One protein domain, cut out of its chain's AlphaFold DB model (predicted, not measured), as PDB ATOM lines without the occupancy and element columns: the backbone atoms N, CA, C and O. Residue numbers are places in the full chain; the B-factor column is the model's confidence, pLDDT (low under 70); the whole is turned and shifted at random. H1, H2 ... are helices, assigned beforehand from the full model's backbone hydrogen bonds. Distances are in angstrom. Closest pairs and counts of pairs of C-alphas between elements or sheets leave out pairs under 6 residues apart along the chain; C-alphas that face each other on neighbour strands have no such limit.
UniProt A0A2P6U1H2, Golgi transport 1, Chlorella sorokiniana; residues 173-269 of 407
ATOM      1  N   SER A 173     118.430 212.580 210.854       90.12
ATOM      2  CA  SER A 173     118.616 211.157 210.528       90.12
ATOM      3  C   SER A 173     119.475 210.937 209.277       90.12
ATOM      4  O   SER A 173     120.323 210.049 209.251       90.12
ATOM      5  N   ARG A 174     119.302 211.770 208.241       91.31
ATOM      6  CA  ARG A 174     120.141 211.714 207.032       91.31
ATOM      7  C   ARG A 174     121.577 212.132 207.336       91.31
ATOM      8  O   ARG A 174     122.502 211.504 206.833       91.31
ATOM      9  N   LYS A 175     121.761 213.158 208.168       92.62
ATOM     10  CA  LYS A 175     123.081 213.631 208.588       92.62
ATOM     11  C   LYS A 175     123.863 212.540 209.319       92.62
ATOM     12  O   LYS A 175     125.023 212.320 208.991       92.62
ATOM     13  N   GLU A 176     123.244 211.824 210.254       94.25
ATOM     14  CA  GLU A 176     123.895 210.714 210.966       94.25
ATOM     15  C   GLU A 176     124.320 209.573 210.033       94.25
ATOM     16  O   GLU A 176     125.409 209.017 210.192       94.25
ATOM     17  N   GLU A 177     123.492 209.240 209.040       95.31
ATOM     18  CA  GLU A 177     123.828 208.221 208.044       95.31
ATOM     19  C   GLU A 177     125.013 208.658 207.171       95.31
ATOM     20  O   GLU A 177     125.977 207.909 207.021       95.31
ATOM     21  N   LEU A 178     125.007 209.902 206.682       95.44
ATOM     22  CA  LEU A 178     126.123 210.462 205.911       95.44
ATOM     23  C   LEU A 178     127.423 210.493 206.727       95.44
ATOM     24  O   LEU A 178     128.483 210.126 206.225       95.44
ATOM     25  N   GLN A 179     127.350 210.854 208.010       95.25
ATOM     26  CA  GLN A 179     128.506 210.818 208.912       95.25
ATOM     27  C   GLN A 179     129.045 209.399 209.110       95.25
ATOM     28  O   GLN A 179     130.260 209.199 209.168       95.25
ATOM     29  N   ARG A 180     128.160 208.403 209.221       96.44
ATOM     30  CA  ARG A 180     128.553 206.993 209.324       96.44
ATOM     31  C   ARG A 180     129.270 206.536 208.059       96.44
ATOM     32  O   ARG A 180     130.343 205.951 208.165       96.44
ATOM     33  N   GLN A 181     128.720 206.857 206.891       97.19
ATOM     34  CA  GLN A 181     129.328 206.549 205.597       97.19
ATOM     35  C   GLN A 181     130.691 207.233 205.441       97.19
ATOM     36  O   GLN A 181     131.660 206.576 205.073       97.19
ATOM     37  N   ALA A 182     130.815 208.505 205.827       97.00
ATOM     38  CA  ALA A 182     132.084 209.230 205.778       97.00
ATOM     39  C   ALA A 182     133.170 208.568 206.650       97.00
ATOM     40  O   ALA A 182     134.322 208.448 206.234       97.00
ATOM     41  N   ARG A 183     132.811 208.069 207.842       96.81
ATOM     42  CA  ARG A 183     133.740 207.315 208.706       96.81
ATOM     43  C   ARG A 183     134.159 205.976 208.096       96.81
ATOM     44  O   ARG A 183     135.301 205.570 208.292       96.81
ATOM     45  N   LEU A 184     133.259 205.297 207.381       96.88
ATOM     46  CA  LEU A 184     133.586 204.054 206.676       96.88
ATOM     47  C   LEU A 184     134.587 204.314 205.548       96.88
ATOM     48  O   LEU A 184     135.628 203.668 205.520       96.88
ATOM     49  N   VAL A 185     134.339 205.327 204.713       97.44
ATOM     50  CA  VAL A 185     135.268 205.727 203.643       97.44
ATOM     51  C   VAL A 185     136.630 206.124 204.215       97.44
ATOM     52  O   VAL A 185     137.665 205.701 203.706       97.44
ATOM     53  N   LEU A 186     136.662 206.889 205.313       96.62
ATOM     54  CA  LEU A 186     137.925 207.230 205.968       96.62
ATOM     55  C   LEU A 186     138.688 205.980 206.428       96.62
ATOM     56  O   LEU A 186     139.905 205.910 206.260       96.62
ATOM     57  N   ARG A 187     137.990 204.994 206.996       95.69
ATOM     58  CA  ARG A 187     138.606 203.736 207.421       95.69
ATOM     59  C   ARG A 187     139.180 202.967 206.233       95.69
ATOM     60  O   ARG A 187     140.315 202.521 206.314       95.69
ATOM     61  N   GLU A 188     138.451 202.884 205.124       95.81
ATOM     62  CA  GLU A 188     138.937 202.255 203.889       95.81
ATOM     63  C   GLU A 188     140.201 202.944 203.351       95.81
ATOM     64  O   GLU A 188     141.158 202.271 202.972       95.81
ATOM     65  N   LEU A 189     140.254 204.280 203.385       95.50
ATOM     66  CA  LEU A 189     141.447 205.045 203.003       95.50
ATOM     67  C   LEU A 189     142.646 204.749 203.916       95.50
ATOM     68  O   LEU A 189     143.782 204.655 203.446       95.50
ATOM     69  N   GLN A 190     142.415 204.608 205.222       94.81
ATOM     70  CA  GLN A 190     143.463 204.242 206.176       94.81
ATOM     71  C   GLN A 190     143.934 202.797 205.971       94.81
ATOM     72  O   GLN A 190     145.141 202.543 205.967       94.81
ATOM     73  N   ASP A 191     143.007 201.871 205.733       94.12
ATOM     74  CA  ASP A 191     143.298 200.463 205.468       94.12
ATOM     75  C   ASP A 191     144.085 200.296 204.155       94.12
ATOM     76  O   ASP A 191     145.052 199.531 204.115       94.12
ATOM     77  N   ALA A 192     143.772 201.075 203.112       91.88
ATOM     78  CA  ALA A 192     144.551 201.112 201.871       91.88
ATOM     79  C   ALA A 192     146.015 201.500 202.132       91.88
ATOM     80  O   ALA A 192     146.938 200.877 201.600       91.88
ATOM     81  N   LYS A 193     146.255 202.471 203.027       91.31
ATOM     82  CA  LYS A 193     147.623 202.862 203.381       91.31
ATOM     83  C   LYS A 193     148.367 201.775 204.150       91.31
ATOM     84  O   LYS A 193     149.563 201.587 203.927       91.31
ATOM     85  N   LEU A 194     147.677 201.038 205.021       90.88
ATOM     86  CA  LEU A 194     148.249 199.886 205.731       90.88
ATOM     87  C   LEU A 194     148.627 198.743 204.779       90.88
ATOM     88  O   LEU A 194     149.573 198.008 205.054       90.88
ATOM     89  N   GLN A 195     147.943 198.630 203.641       91.88
ATOM     90  CA  GLN A 195     148.277 197.692 202.564       91.88
ATOM     91  C   GLN A 195     149.443 198.172 201.680       91.88
ATOM     92  O   GLN A 195     149.853 197.461 200.765       91.88
ATOM     93  N   GLY A 196     149.999 199.359 201.949       91.12
ATOM     94  CA  GLY A 196     151.089 199.946 201.171       91.12
ATOM     95  C   GLY A 196     150.641 200.646 199.888       91.12
ATOM     96  O   GLY A 196     151.494 201.009 199.083       91.12
ATOM     97  N   LEU A 197     149.335 200.850 199.695       91.06
ATOM     98  CA  LEU A 197     148.787 201.589 198.561       91.06
ATOM     99  C   LEU A 197     148.744 203.096 198.861       91.06
ATOM    100  O   LEU A 197     148.748 203.529 200.021       91.06
ATOM    101  N   ASP A 198     148.707 203.901 197.804       91.12
ATOM    102  CA  ASP A 198     148.407 205.328 197.915       91.12
ATOM    103  C   ASP A 198     146.905 205.565 198.117       91.12
ATOM    104  O   ASP A 198     146.078 204.677 197.892       91.12
ATOM    105  N   TYR A 199     146.545 206.755 198.600       94.31
ATOM    106  CA  TYR A 199     145.153 207.080 198.905       94.31
ATOM    107  C   TYR A 199     144.343 207.214 197.608       94.31
ATOM    108  O   TYR A 199     144.611 208.122 196.833       94.31
ATOM    109  N   PRO A 200     143.324 206.386 197.338       94.62
ATOM    110  CA  PRO A 200     142.559 206.520 196.103       94.62
ATOM    111  C   PRO A 200     141.830 207.872 196.043       94.62
ATOM    112  O   PRO A 200     141.045 208.207 196.933       94.62
ATOM    113  N   ILE A 201     142.039 208.627 194.956       95.44
ATOM    114  CA  ILE A 201     141.395 209.937 194.738       95.44
ATOM    115  C   ILE A 201     139.869 209.827 194.754       95.44
ATOM    116  O   ILE A 201     139.203 210.662 195.359       95.44
ATOM    117  N   SER A 202     139.304 208.759 194.186       95.69
ATOM    118  CA  SER A 202     137.860 208.498 194.231       95.69
ATOM    119  C   SER A 202     137.319 208.396 195.661       95.69
ATOM    120  O   SER A 202     136.215 208.868 195.937       95.69
ATOM    121  N   GLY A 203     138.102 207.833 196.585       96.25
ATOM    122  CA  GLY A 203     137.760 207.773 198.004       96.25
ATOM    123  C   GLY A 203     137.810 209.148 198.668       96.25
ATOM    124  O   GLY A 203     136.910 209.482 199.432       96.25
ATOM    125  N   LEU A 204     138.797 209.984 198.331       96.88
ATOM    126  CA  LEU A 204     138.899 211.361 198.838       96.88
ATOM    127  C   LEU A 204     137.766 212.259 198.315       96.88
ATOM    128  O   LEU A 204     137.197 213.030 199.086       96.88
ATOM    129  N   VAL A 205     137.383 212.111 197.044       96.94
ATOM    130  CA  VAL A 205     136.211 212.786 196.462       96.94
ATOM    131  C   VAL A 205     134.926 212.314 197.141       96.94
ATOM    132  O   VAL A 205     134.118 213.137 197.558       96.94
ATOM    133  N   SER A 206     134.757 211.003 197.334       96.62
ATOM    134  CA  SER A 206     133.583 210.452 198.027       96.62
ATOM    135  C   SER A 206     133.489 210.953 199.470       96.62
ATOM    136  O   SER A 206     132.415 211.350 199.921       96.62
ATOM    137  N   LEU A 207     134.619 210.992 200.184       96.88
ATOM    138  CA  LEU A 207     134.710 211.548 201.530       96.88
ATOM    139  C   LEU A 207     134.265 213.013 201.544       96.88
ATOM    140  O   LEU A 207     133.428 213.382 202.369       96.88
ATOM    141  N   ARG A 208     134.778 213.821 200.606       95.31
ATOM    142  CA  ARG A 208     134.426 215.237 200.456       95.31
ATOM    143  C   ARG A 208     132.927 215.425 200.224       95.31
ATOM    144  O   ARG A 208     132.292 216.202 200.935       95.31
ATOM    145  N   THR A 209     132.345 214.686 199.282       94.81
ATOM    146  CA  THR A 209     130.909 214.760 198.975       94.81
ATOM    147  C   THR A 209     130.059 214.421 200.197       94.81
ATOM    148  O   THR A 209     129.165 215.187 200.555       94.81
ATOM    149  N   LEU A 210     130.380 213.335 200.909       95.75
ATOM    150  CA  LEU A 210     129.647 212.926 202.112       95.75
ATOM    151  C   LEU A 210     129.744 213.967 203.237       95.75
ATOM    152  O   LEU A 210     128.748 214.252 203.906       95.75
ATOM    153  N   CYS A 211     130.923 214.556 203.446       94.69
ATOM    154  CA  CYS A 211     131.132 215.584 204.467       94.69
ATOM    155  C   CYS A 211     130.414 216.891 204.125       94.69
ATOM    156  O   CYS A 211     129.811 217.514 205.007       94.69
ATOM    157  N   HIS A 212     130.419 217.271 202.845       93.19
ATOM    158  CA  HIS A 212     129.685 218.422 202.338       93.19
ATOM    159  C   HIS A 212     128.168 218.239 202.504       93.19
ATOM    160  O   HIS A 212     127.513 219.097 203.096       93.19
ATOM    161  N   GLU A 213     127.619 217.095 202.078       92.81
ATOM    162  CA  GLU A 213     126.195 216.763 202.229       92.81
ATOM    163  C   GLU A 213     125.765 216.671 203.700       92.81
ATOM    164  O   GLU A 213     124.647 217.046 204.054       92.81
ATOM    165  N   ALA A 214     126.653 216.227 204.595       91.44
ATOM    166  CA  ALA A 214     126.402 216.197 206.037       91.44
ATOM    167  C   ALA A 214     126.403 217.595 206.700       91.44
ATOM    168  O   ALA A 214     126.260 217.695 207.924       91.44
ATOM    169  N   GLY A 215     126.559 218.668 205.917       89.88
ATOM    170  CA  GLY A 215     126.590 220.048 206.394       89.88
ATOM    171  C   GLY A 215     127.946 220.450 206.978       89.88
ATOM    172  O   GLY A 215     127.983 221.093 208.024       89.88
ATOM    173  N   GLY A 216     129.047 220.033 206.346       88.06
ATOM    174  CA  GLY A 216     130.411 220.400 206.749       88.06
ATOM    175  C   GLY A 216     130.969 219.571 207.897       88.06
ATOM    176  O   GLY A 216     131.613 220.102 208.804       88.06
ATOM    177  N   TYR A 217     130.686 218.268 207.889       92.75
ATOM    178  CA  TYR A 217     131.160 217.352 208.923       92.75
ATOM    179  C   TYR A 217     132.674 217.116 208.830       92.75
ATOM    180  O   TYR A 217     133.189 216.791 207.769       92.75
ATOM    181  N   GLN A 218     133.369 217.200 209.965       94.75
ATOM    182  CA  GLN A 218     134.793 216.876 210.052       94.75
ATOM    183  C   GLN A 218     134.978 215.436 210.544       94.75
ATOM    184  O   GLN A 218     134.582 215.104 211.664       94.75
ATOM    185  N   VAL A 219     135.596 214.577 209.731       90.75
ATOM    186  CA  VAL A 219     135.795 213.154 210.066       90.75
ATOM    187  C   VAL A 219     137.045 212.937 210.917       90.75
ATOM    188  O   VAL A 219     137.056 211.996 211.700       90.75
ATOM    189  N   LYS A 220     138.043 213.827 210.797       89.56
ATOM    190  CA  LYS A 220     139.333 213.839 211.518       89.56
ATOM    191  C   LYS A 220     140.029 212.463 211.593       89.56
ATOM    192  O   LYS A 220     139.708 211.650 212.459       89.56
ATOM    193  N   PRO A 221     141.032 212.204 210.734       90.94
ATOM    194  CA  PRO A 221     141.856 211.001 210.819       90.94
ATOM    195  C   PRO A 221     142.529 210.841 212.185       90.94
ATOM    196  O   PRO A 221     142.831 211.816 212.869       90.94
ATOM    197  N   SER A 222     142.816 209.593 212.554       87.38
ATOM    198  CA  SER A 222     143.424 209.239 213.845       87.38
ATOM    199  C   SER A 222     144.829 209.809 214.056       87.38
ATOM    200  O   SER A 222     145.253 209.971 215.198       87.38
ATOM    201  N   THR A 223     145.560 210.107 212.979       92.12
ATOM    202  CA  THR A 223     146.920 210.652 213.035       92.12
ATOM    203  C   THR A 223     147.040 211.916 212.193       92.12
ATOM    204  O   THR A 223     146.516 211.998 211.080       92.12
ATOM    205  N   GLU A 224     147.797 212.893 212.697       92.75
ATOM    206  CA  GLU A 224     148.102 214.122 211.955       92.75
ATOM    207  C   GLU A 224     148.896 213.825 210.679       92.75
ATOM    208  O   GLU A 224     148.621 214.386 209.624       92.75
ATOM    209  N   SER A 225     149.834 212.876 210.745       91.44
ATOM    210  CA  SER A 225     150.629 212.461 209.588       91.44
ATOM    211  C   SER A 225     149.784 211.806 208.495       91.44
ATOM    212  O   SER A 225     150.027 212.052 207.315       91.44
ATOM    213  N   GLY A 226     148.783 211.000 208.870       92.88
ATOM    214  CA  GLY A 226     147.846 210.380 207.935       92.88
ATOM    215  C   GLY A 226     146.971 211.425 207.255       92.88
ATOM    216  O   GLY A 226     146.856 211.427 206.032       92.88
ATOM    217  N   ARG A 227     146.446 212.369 208.040       94.94
ATOM    218  CA  ARG A 227     145.670 213.512 207.553       94.94
ATOM    219  C   ARG A 227     146.454 214.366 206.549       94.94
ATOM    220  O   ARG A 227     145.982 214.598 205.440       94.94
ATOM    221  N   ASP A 228     147.671 214.773 206.904       95.88
ATOM    222  CA  ASP A 228     148.542 215.575 206.038       95.88
ATOM    223  C   ASP A 228     148.978 214.792 204.783       95.88
ATOM    224  O   ASP A 228     149.239 215.377 203.733       95.88
ATOM    225  N   ALA A 229     149.095 213.462 204.865       95.12
ATOM    226  CA  ALA A 229     149.410 212.618 203.714       95.12
ATOM    227  C   ALA A 229     148.218 212.466 202.752       95.12
ATOM    228  O   ALA A 229     148.420 212.520 201.541       95.12
ATOM    229  N   MET A 230     146.992 212.333 203.273       96.62
ATOM    230  CA  MET A 230     145.768 212.357 202.460       96.62
ATOM    231  C   MET A 230     145.634 213.693 201.725       96.62
ATOM    232  O   MET A 230     145.416 213.702 200.516       96.62
ATOM    233  N   LEU A 231     145.845 214.811 202.432       97.38
ATOM    234  CA  LEU A 231     145.798 216.136 201.816       97.38
ATOM    235  C   LEU A 231     146.892 216.305 200.753       97.38
ATOM    236  O   LEU A 231     146.591 216.753 199.657       97.38
ATOM    237  N   ARG A 232     148.141 215.896 201.019       96.88
ATOM    238  CA  ARG A 232     149.221 215.945 200.013       96.88
ATOM    239  C   ARG A 232     148.860 215.206 198.727       96.88
ATOM    240  O   ARG A 232     149.099 215.725 197.642       96.88
ATOM    241  N   HIS A 233     148.265 214.024 198.848       96.31
ATOM    242  CA  HIS A 233     147.866 213.249 197.681       96.31
ATOM    243  C   HIS A 233     146.689 213.893 196.929       96.31
ATOM    244  O   HIS A 233     146.686 213.950 195.702       96.31
ATOM    245  N   ALA A 234     145.730 214.471 197.658       97.12
ATOM    246  CA  ALA A 234     144.665 215.274 197.065       97.12
ATOM    247  C   ALA A 234     145.209 216.493 196.306       97.12
ATOM    248  O   ALA A 234     144.760 216.774 195.200       97.12
ATOM    249  N   VAL A 235     146.196 217.194 196.875       97.50
ATOM    250  CA  VAL A 235     146.849 218.354 196.252       97.50
ATOM    251  C   VAL A 235     147.559 217.959 194.961       97.50
ATOM    252  O   VAL A 235     147.442 218.675 193.975       97.50
ATOM    253  N   GLN A 236     148.235 216.809 194.921       96.19
ATOM    254  CA  GLN A 236     148.838 216.292 193.685       96.19
ATOM    255  C   GLN A 236     147.790 216.089 192.585       96.19
ATOM    256  O   GLN A 236     147.973 216.560 191.465       96.19
ATOM    257  N   ALA A 237     146.657 215.462 192.911       95.88
ATOM    258  CA  ALA A 237     145.563 215.304 191.957       95.88
ATOM    259  C   ALA A 237     144.932 216.645 191.552       95.88
ATOM    260  O   ALA A 237     144.559 216.823 190.395       95.88
ATOM    261  N   ALA A 238     144.840 217.600 192.479       96.94
ATOM    262  CA  ALA A 238     144.326 218.938 192.216       96.94
ATOM    263  C   ALA A 238     145.241 219.736 191.273       96.94
ATOM    264  O   ALA A 238     144.750 220.387 190.351       96.94
ATOM    265  N   ILE A 239     146.559 219.636 191.451       96.19
ATOM    266  CA  ILE A 239     147.552 220.216 190.542       96.19
ATOM    267  C   ILE A 239     147.456 219.554 189.164       96.19
ATOM    268  O   ILE A 239     147.358 220.262 188.168       96.19
ATOM    269  N   ALA A 240     147.377 218.224 189.088       94.31
ATOM    270  CA  ALA A 240     147.210 217.520 187.815       94.31
ATOM    271  C   ALA A 240     145.911 217.922 187.083       94.31
ATOM    272  O   ALA A 240     145.909 218.128 185.870       94.31
ATOM    273  N   ALA A 241     144.807 218.096 187.818       94.56
ATOM    274  CA  ALA A 241     143.543 218.592 187.272       94.56
ATOM    275  C   ALA A 241     143.661 220.037 186.751       94.56
ATOM    276  O   ALA A 241     143.139 220.352 185.681       94.56
ATOM    277  N   ALA A 242     144.380 220.904 187.474       93.75
ATOM    278  CA  ALA A 242     144.666 222.276 187.055       93.75
ATOM    279  C   ALA A 242     145.518 222.326 185.776       93.75
ATOM    280  O   ALA A 242     145.195 223.061 184.847       93.75
ATOM    281  N   GLN A 243     146.560 221.498 185.697       92.25
ATOM    282  CA  GLN A 243     147.420 221.360 184.518       92.25
ATOM    283  C   GLN A 243     146.654 220.864 183.286       92.25
ATOM    284  O   GLN A 243     146.923 221.302 182.169       92.25
ATOM    285  N   ALA A 244     145.707 219.943 183.483       90.06
ATOM    286  CA  ALA A 244     144.882 219.388 182.415       90.06
ATOM    287  C   ALA A 244     143.700 220.289 182.015       90.06
ATOM    288  O   ALA A 244     143.045 220.011 181.013       90.06
ATOM    289  N   GLY A 245     143.377 221.320 182.807       88.06
ATOM    290  CA  GLY A 245     142.169 222.130 182.623       88.06
ATOM    291  C   GLY A 245     140.862 221.342 182.790       88.06
ATOM    292  O   GLY A 245     139.823 221.765 182.293       88.06
ATOM    293  N   SER A 246     140.903 220.182 183.458       90.25
ATOM    294  CA  SER A 246     139.766 219.268 183.597       90.25
ATOM    295  C   SER A 246     139.598 218.815 185.039       90.25
ATOM    296  O   SER A 246     140.512 218.261 185.648       90.25
ATOM    297  N   TYR A 247     138.398 219.021 185.582       91.56
ATOM    298  CA  TYR A 247     138.095 218.800 187.002       91.56
ATOM    299  C   TYR A 247     137.358 217.482 187.270       91.56
ATOM    300  O   TYR A 247     136.905 217.230 188.385       91.56
ATOM    301  N   SER A 248     137.235 216.612 186.261       90.56
ATOM    302  CA  SER A 248     136.515 215.336 186.376       90.56
ATOM    303  C   SER A 248     137.091 214.425 187.466       90.56
ATOM    304  O   SER A 248     136.336 213.769 188.180       90.56
ATOM    305  N   LEU A 249     138.415 214.452 187.656       91.00
ATOM    306  CA  LEU A 249     139.116 213.704 188.706       91.00
ATOM    307  C   LEU A 249     138.728 214.144 190.124       91.00
ATOM    308  O   LEU A 249     138.853 213.356 191.056       91.00
ATOM    309  N   LEU A 250     138.248 215.379 190.283       93.44
ATOM    310  CA  LEU A 250     137.871 215.980 191.565       93.44
ATOM    311  C   LEU A 250     136.351 215.981 191.785       93.44
ATOM    312  O   LEU A 250     135.840 216.730 192.611       93.44
ATOM    313  N   GLY A 251     135.604 215.185 191.013       88.88
ATOM    314  CA  GLY A 251     134.140 215.178 191.069       88.88
ATOM    315  C   GLY A 251     133.488 216.419 190.449       88.88
ATOM    316  O   GLY A 251     132.312 216.669 190.695       88.88
ATOM    317  N   GLY A 252     134.229 217.187 189.642       90.25
ATOM    318  CA  GLY A 252     133.752 218.405 188.982       90.25
ATOM    319  C   GLY A 252     133.964 219.695 189.781       90.25
ATOM    320  O   GLY A 252     133.699 220.772 189.250       90.25
ATOM    321  N   ASP A 253     134.462 219.614 191.018       90.56
ATOM    322  CA  ASP A 253     134.804 220.802 191.803       90.56
ATOM    323  C   ASP A 253     136.113 221.449 191.304       90.56
ATOM    324  O   ASP A 253     137.080 220.738 191.013       90.56
ATOM    325  N   PRO A 254     136.195 222.796 191.259       93.38
ATOM    326  CA  PRO A 254     137.448 223.498 191.006       93.38
ATOM    327  C   PRO A 254     138.547 223.071 191.996       93.38
ATOM    328  O   PRO A 254     138.247 222.904 193.186       93.38
ATOM    329  N   PRO A 255     139.821 222.960 191.570       95.31
ATOM    330  CA  PRO A 255     140.881 222.408 192.411       95.31
ATOM    331  C   PRO A 255     141.064 223.131 193.750       95.31
ATOM    332  O   PRO A 255     141.160 222.475 194.784       95.31
ATOM    333  N   ALA A 256     141.039 224.469 193.763       94.69
ATOM    334  CA  ALA A 256     141.147 225.250 194.998       94.69
ATOM    335  C   ALA A 256     139.998 224.947 195.975       94.69
ATOM    336  O   ALA A 256     140.237 224.585 197.126       94.69
ATOM    337  N   LYS A 257     138.751 224.972 195.489       94.38
ATOM    338  CA  LYS A 257     137.553 224.668 196.287       94.38
ATOM    339  C   LYS A 257     137.576 223.241 196.843       94.38
ATOM    340  O   LYS A 257     137.196 223.021 197.996       94.38
ATOM    341  N   PHE A 258     138.022 222.278 196.036       95.94
ATOM    342  CA  PHE A 258     138.179 220.891 196.463       95.94
ATOM    343  C   PHE A 258     139.179 220.778 197.622       95.94
ATOM    344  O   PHE A 258     138.861 220.162 198.639       95.94
ATOM    345  N   ILE A 259     140.344 221.423 197.513       97.06
ATOM    346  CA  ILE A 259     141.383 221.393 198.550       97.06
ATOM    347  C   ILE A 259     140.949 222.105 199.831       97.06
ATOM    348  O   ILE A 259     141.093 221.519 200.903       97.06
ATOM    349  N   CYS A 260     140.373 223.309 199.750       95.94
ATOM    350  CA  CYS A 260     139.871 224.029 200.926       95.94
ATOM    351  C   CYS A 260     138.788 223.215 201.651       95.94
ATOM    352  O   CYS A 260     138.826 223.040 202.870       95.94
ATOM    353  N   GLY A 261     137.856 222.634 200.890       95.38
ATOM    354  CA  GLY A 261     136.814 221.765 201.422       95.38
ATOM    355  C   GLY A 261     137.356 220.505 202.093       95.38
ATOM    356  O   GLY A 261     136.969 220.191 203.217       95.38
ATOM    357  N   LEU A 262     138.277 219.803 201.432       96.38
ATOM    358  CA  LEU A 262     138.869 218.582 201.969       96.38
ATOM    359  C   LEU A 262     139.747 218.863 203.197       96.38
ATOM    360  O   LEU A 262     139.737 218.074 204.141       96.38
ATOM    361  N   ALA A 263     140.484 219.978 203.216       96.69
ATOM    362  CA  ALA A 263     141.263 220.402 204.376       96.69
ATOM    363  C   ALA A 263     140.363 220.571 205.610       96.69
ATOM    364  O   ALA A 263     140.682 220.027 206.671       96.69
ATOM    365  N   HIS A 264     139.200 221.213 205.449       95.81
ATOM    366  CA  HIS A 264     138.192 221.313 206.508       95.81
ATOM    367  C   HIS A 264     137.671 219.942 206.945       95.81
ATOM    368  O   HIS A 264     137.688 219.638 208.137       95.81
ATOM    369  N   ASP A 265     137.256 219.089 206.006       95.56
ATOM    370  CA  ASP A 265     136.665 217.774 206.308       95.56
ATOM    371  C   ASP A 265     137.642 216.850 207.059       95.56
ATOM    372  O   ASP A 265     137.270 216.097 207.967       95.56
ATOM    373  N   LEU A 266     138.925 216.939 206.709       96.25
ATOM    374  CA  LEU A 266     140.019 216.236 207.370       96.25
ATOM    375  C   LEU A 266     140.435 216.896 208.697       96.25
ATOM    376  O   LEU A 266     141.103 216.258 209.513       96.25
ATOM    377  N   GLY A 267     140.043 218.148 208.939       94.62
ATOM    378  CA  GLY A 267     140.452 218.943 210.096       94.62
ATOM    379  C   GLY A 267     141.931 219.333 210.054       94.62
ATOM    380  O   GLY A 267     142.612 219.263 211.082       94.62
ATOM    381  N   VAL A 268     142.454 219.650 208.867       96.06
ATOM    382  CA  VAL A 268     143.785 220.243 208.682       96.06
ATOM    383  C   VAL A 268     143.662 221.746 208.947       96.06
ATOM    384  O   VAL A 268     142.777 222.365 208.369       96.06
ATOM    385  N   PRO A 269     144.523 222.353 209.784       94.12
ATOM    386  CA  PRO A 269     144.534 223.806 209.943       94.12
ATOM    387  C   PRO A 269     144.825 224.513 208.613       94.12
ATOM    388  O   PRO A 269     145.745 224.110 207.905       94.12
TER     389      PRO A 269
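This is residues 173 to 269 of the 407 residues of the protein "Golgi transport 1" of Chlorella sorokiniana (UniProt A0A2P6U1H2). Two helical hairpins, H1 with H2 and H3 with H4, pack crosswise, with H2 between H1 and the second hairpin. The printed part has 97 residues with four named helices, H1 to H4 in chain order, and no named strand: all helix. It is compact, radius of gyration of the C-alphas 12.6 A, spanning 38 by 30 by 23 A.

Find C-alpha 173 at (118.616, 211.157, 210.528); from there H1, residues 173 to 194, runs 32.1 A. H2 is residues 201 to 213, 18.3 A; H3 is 224 to 244, 30.2 A. H4, 255 to 266, 16.2 A, ends at C-alpha 266 (140.019, 216.236, 207.370).

H1 touches H2, closest C-alphas Ala 182 and Leu 207, 5.5 A, at a shallow tilt of 21 degrees, opposite ways. The hub H2 touches H4, closest C-alphas Arg 208 and Leu 262, 5.8 A, only just about perpendicular at 73 degrees. With residues 201 to 204 alone H2 touches H3, closest C-alphas Ile 201 and Ala 234, 6.7 A. H3 touches H4, closest C-alphas Ala 238 and Pro 255, 4.9 A, at a shallow 14 degrees, opposite ways. H1 and H4 are apart. In the four helices every O i to N i+4 pair is within hydrogen-bond range.

The C-alphas farthest apart, Ser 173 and Gln 243, are 40.1 A apart. The printed part has no cut, its three links are short, and no printed residue is under 70 in pLDDT.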